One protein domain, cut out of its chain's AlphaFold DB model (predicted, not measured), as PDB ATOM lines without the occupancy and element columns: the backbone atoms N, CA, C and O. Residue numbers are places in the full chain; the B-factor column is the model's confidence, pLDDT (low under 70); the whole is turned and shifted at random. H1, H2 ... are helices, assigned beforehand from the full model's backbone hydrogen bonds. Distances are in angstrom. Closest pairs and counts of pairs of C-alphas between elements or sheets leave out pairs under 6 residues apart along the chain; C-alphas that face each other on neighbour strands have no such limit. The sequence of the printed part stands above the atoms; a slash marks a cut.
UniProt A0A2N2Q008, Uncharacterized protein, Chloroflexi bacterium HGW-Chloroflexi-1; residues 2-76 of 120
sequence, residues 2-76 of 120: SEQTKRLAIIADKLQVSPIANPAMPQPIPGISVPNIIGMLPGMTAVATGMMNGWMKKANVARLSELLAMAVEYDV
ATOM      1  N   SER A   2      65.280  -5.850   4.233       64.88
ATOM      2  CA  SER A   2      66.569  -5.829   3.534       64.88
ATOM      3  C   SER A   2      66.357  -5.522   2.045       64.88
ATOM      4  O   SER A   2      65.241  -5.618   1.520       64.88
ATOM      5  N   GLU A   3      67.408  -5.087   1.356       70.88
ATOM      6  CA  GLU A   3      67.352  -4.762  -0.074       70.88
ATOM      7  C   GLU A   3      66.916  -5.972  -0.921       70.88
ATOM      8  O   GLU A   3      66.131  -5.837  -1.864       70.88
ATOM      9  N   GLN A   4      67.311  -7.170  -0.488       67.31
ATOM     10  CA  GLN A   4      66.921  -8.449  -1.072       67.31
ATOM     11  C   GLN A   4      65.417  -8.722  -0.914       67.31
ATOM     12  O   GLN A   4      64.755  -9.033  -1.902       67.31
ATOM     13  N   THR A   5      64.822  -8.489   0.264       65.12
ATOM     14  CA  THR A   5      63.364  -8.629   0.454       65.12
ATOM     15  C   THR A   5      62.574  -7.679  -0.454       65.12
ATOM     16  O   THR A   5      61.513  -8.036  -0.962       65.12
ATOM     17  N   LYS A   6      63.085  -6.464  -0.703       69.38
ATOM     18  CA  LYS A   6      62.439  -5.502  -1.615       69.38
ATOM     19  C   LYS A   6      62.489  -5.974  -3.070       69.38
ATOM     20  O   LYS A   6      61.484  -5.857  -3.768       69.38
ATOM     21  N   ARG A   7      63.619  -6.530  -3.520       76.88
ATOM     22  CA  ARG A   7      63.736  -7.137  -4.858       76.88
ATOM     23  C   ARG A   7      62.814  -8.347  -5.010       76.88
ATOM     24  O   ARG A   7      62.090  -8.430  -5.999       76.88
ATOM     25  N   LEU A   8      62.767  -9.221  -4.004       73.50
ATOM     26  CA  LEU A   8      61.875 -10.383  -3.974       73.50
ATOM     27  C   LEU A   8      60.403  -9.975  -4.057       73.50
ATOM     28  O   LEU A   8      59.668 -10.529  -4.867       73.50
ATOM     29  N   ALA A   9      59.984  -8.954  -3.305       70.19
ATOM     30  CA  ALA A   9      58.624  -8.424  -3.383       70.19
ATOM     31  C   ALA A   9      58.275  -7.892  -4.785       70.19
ATOM     32  O   ALA A   9      57.161  -8.084  -5.261       70.19
ATOM     33  N   ILE A  10      59.223  -7.258  -5.483       74.94
ATOM     34  CA  ILE A  10      58.991  -6.729  -6.836       74.94
ATOM     35  C   ILE A  10      58.817  -7.847  -7.871       74.94
ATOM     36  O   ILE A  10      58.075  -7.650  -8.833       74.94
ATOM     37  N   ILE A  11      59.502  -8.978  -7.707       79.50
ATOM     38  CA  ILE A  11      59.506 -10.072  -8.686       79.50
ATOM     39  C   ILE A  11      58.405 -11.089  -8.357       79.50
ATOM     40  O   ILE A  11      57.550 -11.362  -9.197       79.50
ATOM     41  N   ALA A  12      58.387 -11.604  -7.128       84.38
ATOM     42  CA  ALA A  12      57.511 -12.699  -6.723       84.38
ATOM     43  C   ALA A  12      56.034 -12.282  -6.652       84.38
ATOM     44  O   ALA A  12      55.173 -13.012  -7.136       84.38
ATOM     45  N   ASP A  13      55.720 -11.089  -6.137       86.44
ATOM     46  CA  ASP A  13      54.316 -10.659  -6.005       86.44
ATOM     47  C   ASP A  13      53.704 -10.181  -7.337       86.44
ATOM     48  O   ASP A  13      52.502  -9.912  -7.407       86.44
ATOM     49  N   LYS A  14      54.507 -10.074  -8.407       87.38
ATOM     50  CA  LYS A  14      54.020  -9.814  -9.772       87.38
ATOM     51  C   LYS A  14      53.651 -11.083 -10.531       87.38
ATOM     52  O   LYS A  14      53.098 -10.971 -11.625       87.38
ATOM     53  N   LEU A  15      53.956 -12.262  -9.985       90.06
ATOM     54  CA  LEU A  15      53.592 -13.523 -10.616       90.06
ATOM     55  C   LEU A  15      52.074 -13.626 -10.747       90.06
ATOM     56  O   LEU A  15      51.310 -13.268  -9.850       90.06
ATOM     57  N   GLN A  16      51.651 -14.084 -11.918       90.62
ATOM     58  CA  GLN A  16      50.253 -14.160 -12.292       90.62
ATOM     59  C   GLN A  16      49.819 -15.607 -12.449       90.62
ATOM     60  O   GLN A  16      50.605 -16.480 -12.810       90.62
ATOM     61  N   VAL A  17      48.535 -15.841 -12.216       88.38
ATOM     62  CA  VAL A  17      47.918 -17.154 -12.345       88.38
ATOM     63  C   VAL A  17      46.992 -17.156 -13.546       88.38
ATOM     64  O   VAL A  17      46.103 -16.311 -13.671       88.38
ATOM     65  N   SER A  18      47.218 -18.119 -14.439       87.62
ATOM     66  CA  SER A  18      46.361 -18.342 -15.598       87.62
ATOM     67  C   SER A  18      44.976 -18.824 -15.145       87.62
ATOM     68  O   SER A  18      44.896 -19.796 -14.392       87.62
ATOM     69  N   PRO A  19      43.881 -18.206 -15.621       85.75
ATOM     70  CA  PRO A  19      42.518 -18.667 -15.369       85.75
ATOM     71  C   PRO A  19      42.137 -19.878 -16.236       85.75
ATOM     72  O   PRO A  19      41.043 -20.414 -16.087       85.75
ATOM     73  N   ILE A  20      43.002 -20.285 -17.171       84.19
ATOM     74  CA  ILE A  20      42.765 -21.368 -18.132       84.19
ATOM     75  C   ILE A  20      43.644 -22.572 -17.788       84.19
ATOM     76  O   ILE A  20      44.777 -22.409 -17.335       84.19
ATOM     77  N   ALA A  21      43.128 -23.766 -18.096       74.88
ATOM     78  CA  ALA A  21      43.819 -25.057 -18.042       74.88
ATOM     79  C   ALA A  21      44.089 -25.622 -16.634       74.88
ATOM     80  O   ALA A  21      44.808 -26.609 -16.510       74.88
ATOM     81  N   ASN A  22      43.448 -25.079 -15.592       77.56
ATOM     82  CA  ASN A  22      43.419 -25.687 -14.259       77.56
ATOM     83  C   ASN A  22      41.989 -26.134 -13.882       77.56
ATOM     84  O   ASN A  22      41.214 -25.320 -13.374       77.56
ATOM     85  N   PRO A  23      41.629 -27.418 -14.087       72.75
ATOM     86  CA  PRO A  23      40.315 -27.952 -13.712       72.75
ATOM     87  C   PRO A  23      40.022 -27.898 -12.206       72.75
ATOM     88  O   PRO A  23      38.862 -27.966 -11.811       72.75
ATOM     89  N   ALA A  24      41.059 -27.782 -11.372       75.25
ATOM     90  CA  ALA A  24      40.955 -27.702  -9.919       75.25
ATOM     91  C   ALA A  24      40.929 -26.254  -9.397       75.25
ATOM     92  O   ALA A  24      41.010 -26.039  -8.186       75.25
ATOM     93  N   MET A  25      40.831 -25.247 -10.277       79.62
ATOM     94  CA  MET A  25      40.725 -23.857  -9.837       79.62
ATOM     95  C   MET A  25      39.464 -23.681  -8.967       79.62
ATOM     96  O   MET A  25      38.373 -24.079  -9.391       79.62
ATOM     97  N   PRO A  26      39.578 -23.078  -7.766       74.31
ATOM     98  CA  PRO A  26      38.417 -22.861  -6.916       74.31
ATOM     99  C   PRO A  26      37.391 -21.982  -7.629       74.31
ATOM    100  O   PRO A  26      37.735 -21.009  -8.303       74.31
ATOM    101  N   GLN A  27      36.115 -22.328  -7.492       79.81
ATOM    102  CA  GLN A  27      35.053 -21.570  -8.138       79.81
ATOM    103  C   GLN A  27      34.867 -20.212  -7.442       79.81
ATOM    104  O   GLN A  27      34.844 -20.163  -6.209       79.81
ATOM    105  N   PRO A  28      34.691 -19.108  -8.193       75.06
ATOM    106  CA  PRO A  28      34.455 -17.789  -7.603       75.06
ATOM    107  C   PRO A  28      33.159 -17.743  -6.786       75.06
ATOM    108  O   PRO A  28      33.072 -17.005  -5.806       75.06
ATOM    109  N   ILE A  29      32.164 -18.541  -7.183       78.25
ATOM    110  CA  ILE A  29      30.906 -18.754  -6.470       78.25
ATOM    111  C   ILE A  29      30.698 -20.272  -6.367       78.25
ATOM    112  O   ILE A  29      30.778 -20.945  -7.399       78.25
ATOM    113  N   PRO A  30      30.426 -20.828  -5.170       74.56
ATOM    114  CA  PRO A  30      30.180 -22.258  -5.009       74.56
ATOM    115  C   PRO A  30      29.071 -22.756  -5.944       74.56
ATOM    116  O   PRO A  30      27.948 -22.259  -5.898       74.56
ATOM    117  N   GLY A  31      29.390 -23.729  -6.797       75.38
ATOM    118  CA  GLY A  31      28.455 -24.332  -7.750       75.38
ATOM    119  C   GLY A  31      28.417 -23.671  -9.133       75.38
ATOM    120  O   GLY A  31      27.732 -24.187 -10.013       75.38
ATOM    121  N   ILE A  32      29.155 -22.578  -9.362       77.06
ATOM    122  CA  ILE A  32      29.236 -21.907 -10.667       77.06
ATOM    123  C   ILE A  32      30.674 -21.977 -11.186       77.06
ATOM    124  O   ILE A  32      31.552 -21.218 -10.771       77.06
ATOM    125  N   SER A  33      30.919 -22.878 -12.139       73.44
ATOM    126  CA  SER A  33      32.183 -22.927 -12.875       73.44
ATOM    127  C   SER A  33      32.234 -21.794 -13.889       73.44
ATOM    128  O   SER A  33      31.329 -21.671 -14.716       73.44
ATOM    129  N   VAL A  34      33.313 -21.013 -13.878       79.94
ATOM    130  CA  VAL A  34      33.596 -20.073 -14.967       79.94
ATOM    131  C   VAL A  34      33.903 -20.895 -16.219       79.94
ATOM    132  O   VAL A  34      34.843 -21.690 -16.195       79.94
ATOM    133  N   PRO A  35      33.141 -20.746 -17.315       83.75
ATOM    134  CA  PRO A  35      33.464 -21.419 -18.564       83.75
ATOM    135  C   PRO A  35      34.860 -21.018 -19.056       83.75
ATOM    136  O   PRO A  35      35.190 -19.832 -19.072       83.75
ATOM    137  N   ASN A  36      35.656 -21.983 -19.529       84.00
ATOM    138  CA  ASN A  36      37.031 -21.743 -19.999       84.00
ATOM    139  C   ASN A  36      37.135 -20.636 -21.062       84.00
ATOM    140  O   ASN A  36      38.126 -19.912 -21.098       84.00
ATOM    141  N   ILE A  37      36.101 -20.471 -21.895       86.50
ATOM    142  CA  ILE A  37      36.055 -19.421 -22.920       86.50
ATOM    143  C   ILE A  37      36.100 -18.011 -22.320       86.50
ATOM    144  O   ILE A  37      36.691 -17.112 -22.909       86.50
ATOM    145  N   ILE A  38      35.538 -17.819 -21.121       86.56
ATOM    146  CA  ILE A  38      35.606 -16.538 -20.415       86.56
ATOM    147  C   ILE A  38      37.043 -16.271 -19.977       86.56
ATOM    148  O   ILE A  38      37.508 -15.146 -20.111       86.56
ATOM    149  N   GLY A  39      37.780 -17.295 -19.536       85.69
ATOM    150  CA  GLY A  39      39.185 -17.169 -19.137       85.69
ATOM    151  C   GLY A  39      40.114 -16.654 -20.245       85.69
ATOM    152  O   GLY A  39      41.185 -16.146 -19.932       85.69
ATOM    153  N   MET A  40      39.706 -16.738 -21.518       87.69
ATOM    154  CA  MET A  40      40.474 -16.231 -22.666       87.69
ATOM    155  C   MET A  40      40.336 -14.721 -22.874       87.69
ATOM    156  O   MET A  40      41.090 -14.145 -23.661       87.69
ATOM    157  N   LEU A  41      39.385 -14.067 -22.201       91.12
ATOM    158  CA  LEU A  41      39.189 -12.629 -22.345       91.12
ATOM    159  C   LEU A  41      40.390 -11.846 -21.780       91.12
ATOM    160  O   LEU A  41      40.908 -12.190 -20.710       91.12
ATOM    161  N   PRO A  42      40.820 -10.757 -22.451       89.88
ATOM    162  CA  PRO A  42      41.896  -9.908 -21.951       89.88
ATOM    163  C   PRO A  42      41.619  -9.420 -20.522       89.88
ATOM    164  O   PRO A  42      40.531  -8.938 -20.219       89.88
ATOM    165  N   GLY A  43      42.611  -9.542 -19.639       90.19
ATOM    166  CA  GLY A  43      42.518  -9.106 -18.239       90.19
ATOM    167  C   GLY A  43      42.042 -10.172 -17.245       90.19
ATOM    168  O   GLY A  43      42.252  -9.998 -16.043       90.19
ATOM    169  N   MET A  44      41.508 -11.309 -17.703       91.12
ATOM    170  CA  MET A  44      41.061 -12.382 -16.800       91.12
ATOM    171  C   MET A  44      42.195 -12.987 -15.966       91.12
ATOM    172  O   MET A  44      41.968 -13.378 -14.823       91.12
ATOM    173  N   THR A  45      43.428 -12.976 -16.473       90.62
ATOM    174  CA  THR A  45      44.628 -13.347 -15.708       90.62
ATOM    175  C   THR A  45      44.836 -12.456 -14.485       90.62
ATOM    176  O   THR A  45      45.099 -12.952 -13.389       90.62
ATOM    177  N   ALA A  46      44.664 -11.141 -14.626       91.94
ATOM    178  CA  ALA A  46      44.802 -10.216 -13.505       91.94
ATOM    179  C   ALA A  46      43.668 -10.401 -12.483       91.94
ATOM    180  O   ALA A  46      43.921 -10.392 -11.279       91.94
ATOM    181  N   VAL A  47      42.438 -10.635 -12.959       91.19
ATOM    182  CA  VAL A  47      41.276 -10.925 -12.103       91.19
ATOM    183  C   VAL A  47      41.499 -12.204 -11.295       91.19
ATOM    184  O   VAL A  47      41.348 -12.183 -10.074       91.19
ATOM    185  N   ALA A  48      41.912 -13.297 -11.942       90.19
ATOM    186  CA  ALA A  48      42.179 -14.568 -11.273       90.19
ATOM    187  C   ALA A  48      43.321 -14.455 -10.257       90.19
ATOM    188  O   ALA A  48      43.181 -14.900  -9.118       90.19
ATOM    189  N   THR A  49      44.408 -13.772 -10.626       91.31
ATOM    190  CA  THR A  49      45.534 -13.489  -9.721       91.31
ATOM    191  C   THR A  49      45.081 -12.687  -8.498       91.31
ATOM    192  O   THR A  49      45.419 -13.021  -7.363       91.31
ATOM    193  N   GLY A  50      44.275 -11.639  -8.700       91.69
ATOM    194  CA  GLY A  50      43.734 -10.820  -7.614       91.69
ATOM    195  C   GLY A  50      42.802 -11.604  -6.689       91.69
ATOM    196  O   GLY A  50      42.896 -11.480  -5.467       91.69
ATOM    197  N   MET A  51      41.946 -12.453  -7.259       91.06
ATOM    198  CA  MET A  51      41.043 -13.322  -6.508       91.06
ATOM    199  C   MET A  51      41.811 -14.336  -5.654       91.06
ATOM    200  O   MET A  51      41.535 -14.449  -4.458       91.06
ATOM    201  N   MET A  52      42.817 -15.002  -6.229       91.31
ATOM    202  CA  MET A  52      43.666 -15.949  -5.505       91.31
ATOM    203  C   MET A  52      44.409 -15.267  -4.355       91.31
ATOM    204  O   MET A  52      44.327 -15.722  -3.215       91.31
ATOM    205  N   ASN A  53      45.046 -14.122  -4.612       91.50
ATOM    206  CA  ASN A  53      45.696 -13.326  -3.569       91.50
ATOM    207  C   ASN A  53      44.709 -12.883  -2.473       91.50
ATOM    208  O   ASN A  53      45.063 -12.837  -1.293       91.50
ATOM    209  N   GLY A  54      43.460 -12.584  -2.841       92.06
ATOM    210  CA  GLY A  54      42.384 -12.288  -1.900       92.06
ATOM    211  C   GLY A  54      42.031 -13.477  -1.000       92.06
ATOM    212  O   GLY A  54      41.870 -13.290   0.206       92.06
ATOM    213  N   TRP A  55      41.934 -14.690  -1.552       91.38
ATOM    214  CA  TRP A  55      41.700 -15.911  -0.771       91.38
ATOM    215  C   TRP A  55      42.861 -16.229   0.170       91.38
ATOM    216  O   TRP A  55      42.621 -16.450   1.355       91.38
ATOM    217  N   MET A  56      44.100 -16.163  -0.321       92.88
ATOM    218  CA  MET A  56      45.305 -16.394   0.487       92.88
ATOM    219  C   MET A  56      45.370 -15.416   1.665       92.88
ATOM    220  O   MET A  56      45.539 -15.832   2.809       92.88
ATOM    221  N   LYS A  57      45.102 -14.125   1.416       93.62
ATOM    222  CA  LYS A  57      45.037 -13.106   2.471       93.62
ATOM    223  C   LYS A  57      43.932 -13.390   3.493       93.62
ATOM    224  O   LYS A  57      44.167 -13.245   4.687       93.62
ATOM    225  N   LYS A  58      42.731 -13.790   3.052       94.50
ATOM    226  CA  LYS A  58      41.619 -14.150   3.959       94.50
ATOM    227  C   LYS A  58      41.954 -15.357   4.838       94.50
ATOM    228  O   LYS A  58      41.511 -15.405   5.979       94.50
ATOM    229  N   ALA A  59      42.731 -16.301   4.313       94.81
ATOM    230  CA  ALA A  59      43.211 -17.469   5.041       94.81
ATOM    231  C   ALA A  59      44.452 -17.184   5.913       94.81
ATOM    232  O   ALA A  59      44.979 -18.108   6.523       94.81
ATOM    233  N   ASN A  60      44.911 -15.928   5.994       94.69
ATOM    234  CA  ASN A  60      46.145 -15.526   6.683       94.69
ATOM    235  C   ASN A  60      47.393 -16.278   6.190       94.69
ATOM    236  O   ASN A  60      48.315 -16.540   6.960       94.69
ATOM    237  N   VAL A  61      47.427 -16.624   4.903       93.81
ATOM    238  CA  VAL A  61      48.612 -17.208   4.275       93.81
ATOM    239  C   VAL A  61      49.563 -16.085   3.868       93.81
ATOM    240  O   VAL A  61      49.136 -15.080   3.290       93.81
ATOM    241  N   ALA A  62      50.848 -16.270   4.173       91.81
ATOM    242  CA  ALA A  62      51.913 -15.359   3.778       91.81
ATOM    243  C   ALA A  62      51.970 -15.195   2.251       91.81
ATOM    244  O   ALA A  62      51.630 -16.106   1.485       91.81
ATOM    245  N   ARG A  63      52.406 -14.024   1.794       91.69
ATOM    246  CA  ARG A  63      52.636 -13.774   0.372       91.69
ATOM    247  C   ARG A  63      53.798 -14.605  -0.144       91.69
ATOM    248  O   ARG A  63      54.689 -14.995   0.602       91.69
ATOM    249  N   LEU A  64      53.822 -14.821  -1.455       90.38
ATOM    250  CA  LEU A  64      54.891 -15.580  -2.095       90.38
ATOM    251  C   LEU A  64      56.273 -14.959  -1.847       90.38
ATOM    252  O   LEU A  64      57.221 -15.690  -1.577       90.38
ATOM    253  N   SER A  65      56.388 -13.629  -1.883       90.75
ATOM    254  CA  SER A  65      57.637 -12.935  -1.551       90.75
ATOM    255  C   SER A  65      58.114 -13.189  -0.118       90.75
ATOM    256  O   SER A  65      59.313 -13.338   0.101       90.75
ATOM    257  N   GLU A  66      57.192 -13.284   0.841       91.00
ATOM    258  CA  GLU A  66      57.486 -13.594   2.245       91.00
ATOM    259  C   GLU A  66      57.894 -15.062   2.406       91.00
ATOM    260  O   GLU A  66      58.881 -15.351   3.075       91.00
ATOM    261  N   LEU A  67      57.187 -15.986   1.744       92.06
ATOM    262  CA  LEU A  67      57.530 -17.412   1.726       92.06
ATOM    263  C   LEU A  67      58.923 -17.654   1.130       92.06
ATOM    264  O   LEU A  67      59.713 -18.407   1.694       92.06
ATOM    265  N   LEU A  68      59.240 -16.994   0.013       90.94
ATOM    266  CA  LEU A  68      60.546 -17.094  -0.634       90.94
ATOM    267  C   LEU A  68      61.651 -16.457   0.220       90.94
ATOM    268  O   LEU A  68      62.732 -17.029   0.329       90.94
ATOM    269  N   ALA A  69      61.381 -15.314   0.858       90.19
ATOM    270  CA  ALA A  69      62.322 -14.705   1.794       90.19
ATOM    271  C   ALA A  69      62.613 -15.632   2.983       90.19
ATOM    272  O   ALA A  69      63.779 -15.847   3.293       90.19
ATOM    273  N   MET A  70      61.584 -16.246   3.579       91.75
ATOM    274  CA  MET A  70      61.764 -17.233   4.649       91.75
ATOM    275  C   MET A  70      62.584 -18.438   4.181       91.75
ATOM    276  O   MET A  70      63.475 -18.871   4.898       91.75
ATOM    277  N   ALA A  71      62.328 -18.972   2.982       92.25
ATOM    278  CA  ALA A  71      63.115 -20.084   2.448       92.25
ATOM    279  C   ALA A  71      64.610 -19.734   2.355       92.25
ATOM    280  O   ALA A  71      65.454 -20.527   2.763       92.25
ATOM    281  N   VAL A  72      64.936 -18.529   1.881       90.00
ATOM    282  CA  VAL A  72      66.323 -18.045   1.832       90.00
ATOM    283  C   VAL A  72      66.901 -17.841   3.237       90.00
ATOM    284  O   VAL A  72      68.037 -18.227   3.480       90.00
ATOM    285  N   GLU A  73      66.133 -17.272   4.172       90.44
ATOM    286  CA  GLU A  73      66.556 -17.085   5.571       90.44
ATOM    287  C   GLU A  73      66.813 -18.410   6.306       90.44
ATOM    288  O   GLU A  73      67.624 -18.445   7.228       90.44
ATOM    289  N   TYR A  74      66.150 -19.494   5.897       94.25
ATOM    290  CA  TYR A  74      66.353 -20.847   6.423       94.25
ATOM    291  C   TYR A  74      67.391 -21.667   5.635       94.25
ATOM    292  O   TYR A  74      67.396 -22.893   5.742       94.25
ATOM    293  N   ASP A  75      68.245 -21.018   4.839       91.38
ATOM    294  CA  ASP A  75      69.310 -21.659   4.054       91.38
ATOM    295  C   ASP A  75      68.800 -22.770   3.110       91.38
ATOM    296  O   ASP A  75      69.492 -23.755   2.827       91.38
ATOM    297  N   VAL A  76      67.575 -22.628   2.585       93.81
ATOM    298  CA  VAL A  76      67.067 -23.542   1.556       93.81
ATOM    299  C   VAL A  76      67.930 -23.405   0.307       93.81
ATOM    300  O   VAL A  76      68.036 -22.335  -0.295       93.81
TER     301      VAL A  76
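What this domain is: This is residues 2 to 76 of the 120 residues of an uncharacterized protein of Chloroflexi bacterium HGW-Chloroflexi-1 (UniProt A0A2N2Q008). A loose, elongated string of helices: the longest helix, H3, stands in the middle of the length without touching another helix, H1 and H4 pack on each other at one end, and little H2 lies toward the other end. A long loop, residues 13 to 35, leaves the H1 and H4 end, runs past H3 and makes a wide excursion at the far end, with Gly 31 at its tip, before the chain enters H2. The printed part has 75 residues with four named helices, H1, H2, H3 and H4 in chain order, and no named strand; the class is all helix. The whole is loose, with a radius of gyration of the C-alphas of 14.9 A, and its C-alphas span 42 by 25 by 19 A.

How they stand to each other: H3, residues 44 to 58, touches no helix. H2, residues 36 to 39, is close to H3 but not clearly touching it; their closest C-alphas, those of Gly 39 and Thr 45, are 7.5 A apart. H4, residues 64 to 73, follows H3 after a tight link of 5 residues, yet the two helices are apart. H1, residues 3 to 12, touches H4, with the closest C-alphas, those of Ala 9 and Ser 65, 5.0 A apart. H1 and H4 run opposite ways at a steep tilt of 41 degrees, and their centres are 9.7 A apart. H1 is apart from H2 and from H3, and H2 is apart from H4. In H1, H3 and H4 every O i to N i+4 pair is within hydrogen-bond range; H2 is too short for such a pair, and its one O i to N i+3 pair is within range.

Where its parts are: H3, Met 44 to Lys 58, has 15 residues and measures 20.8 A from first to last C-alpha, from (41.061, -12.382, -16.800) to (41.619, -14.150, 3.959). H2, Asn 36 to Gly 39, has 4 residues and measures 5.1 A. H4, Leu 64 to Glu 73, measures 14.0 A and ends with C-alpha 73 at (66.556, -17.085, 5.571). H1, Glu 3 to Ala 12, measures 14.3 A and begins with C-alpha 3 at (67.352, -4.762, -0.074).

The domain as a whole: The two C-alphas farthest apart, those of Glu 3 and Gly 31, are 44.2 A from each other, while those of Ser 2 and Val 76, the first and last printed, are 17.8 A apart. The printed part has no cut. The link from H1 to H2 is long, with 23 residues whose C-alphas lie 6 to 22 A from the mean of the C-alphas; the link from H2 to H3, with 4 residues, is tight. The mean pLDDT of the printed part is 85.1 in this predicted model; residue 2 and residues 4 to 6 are under 70.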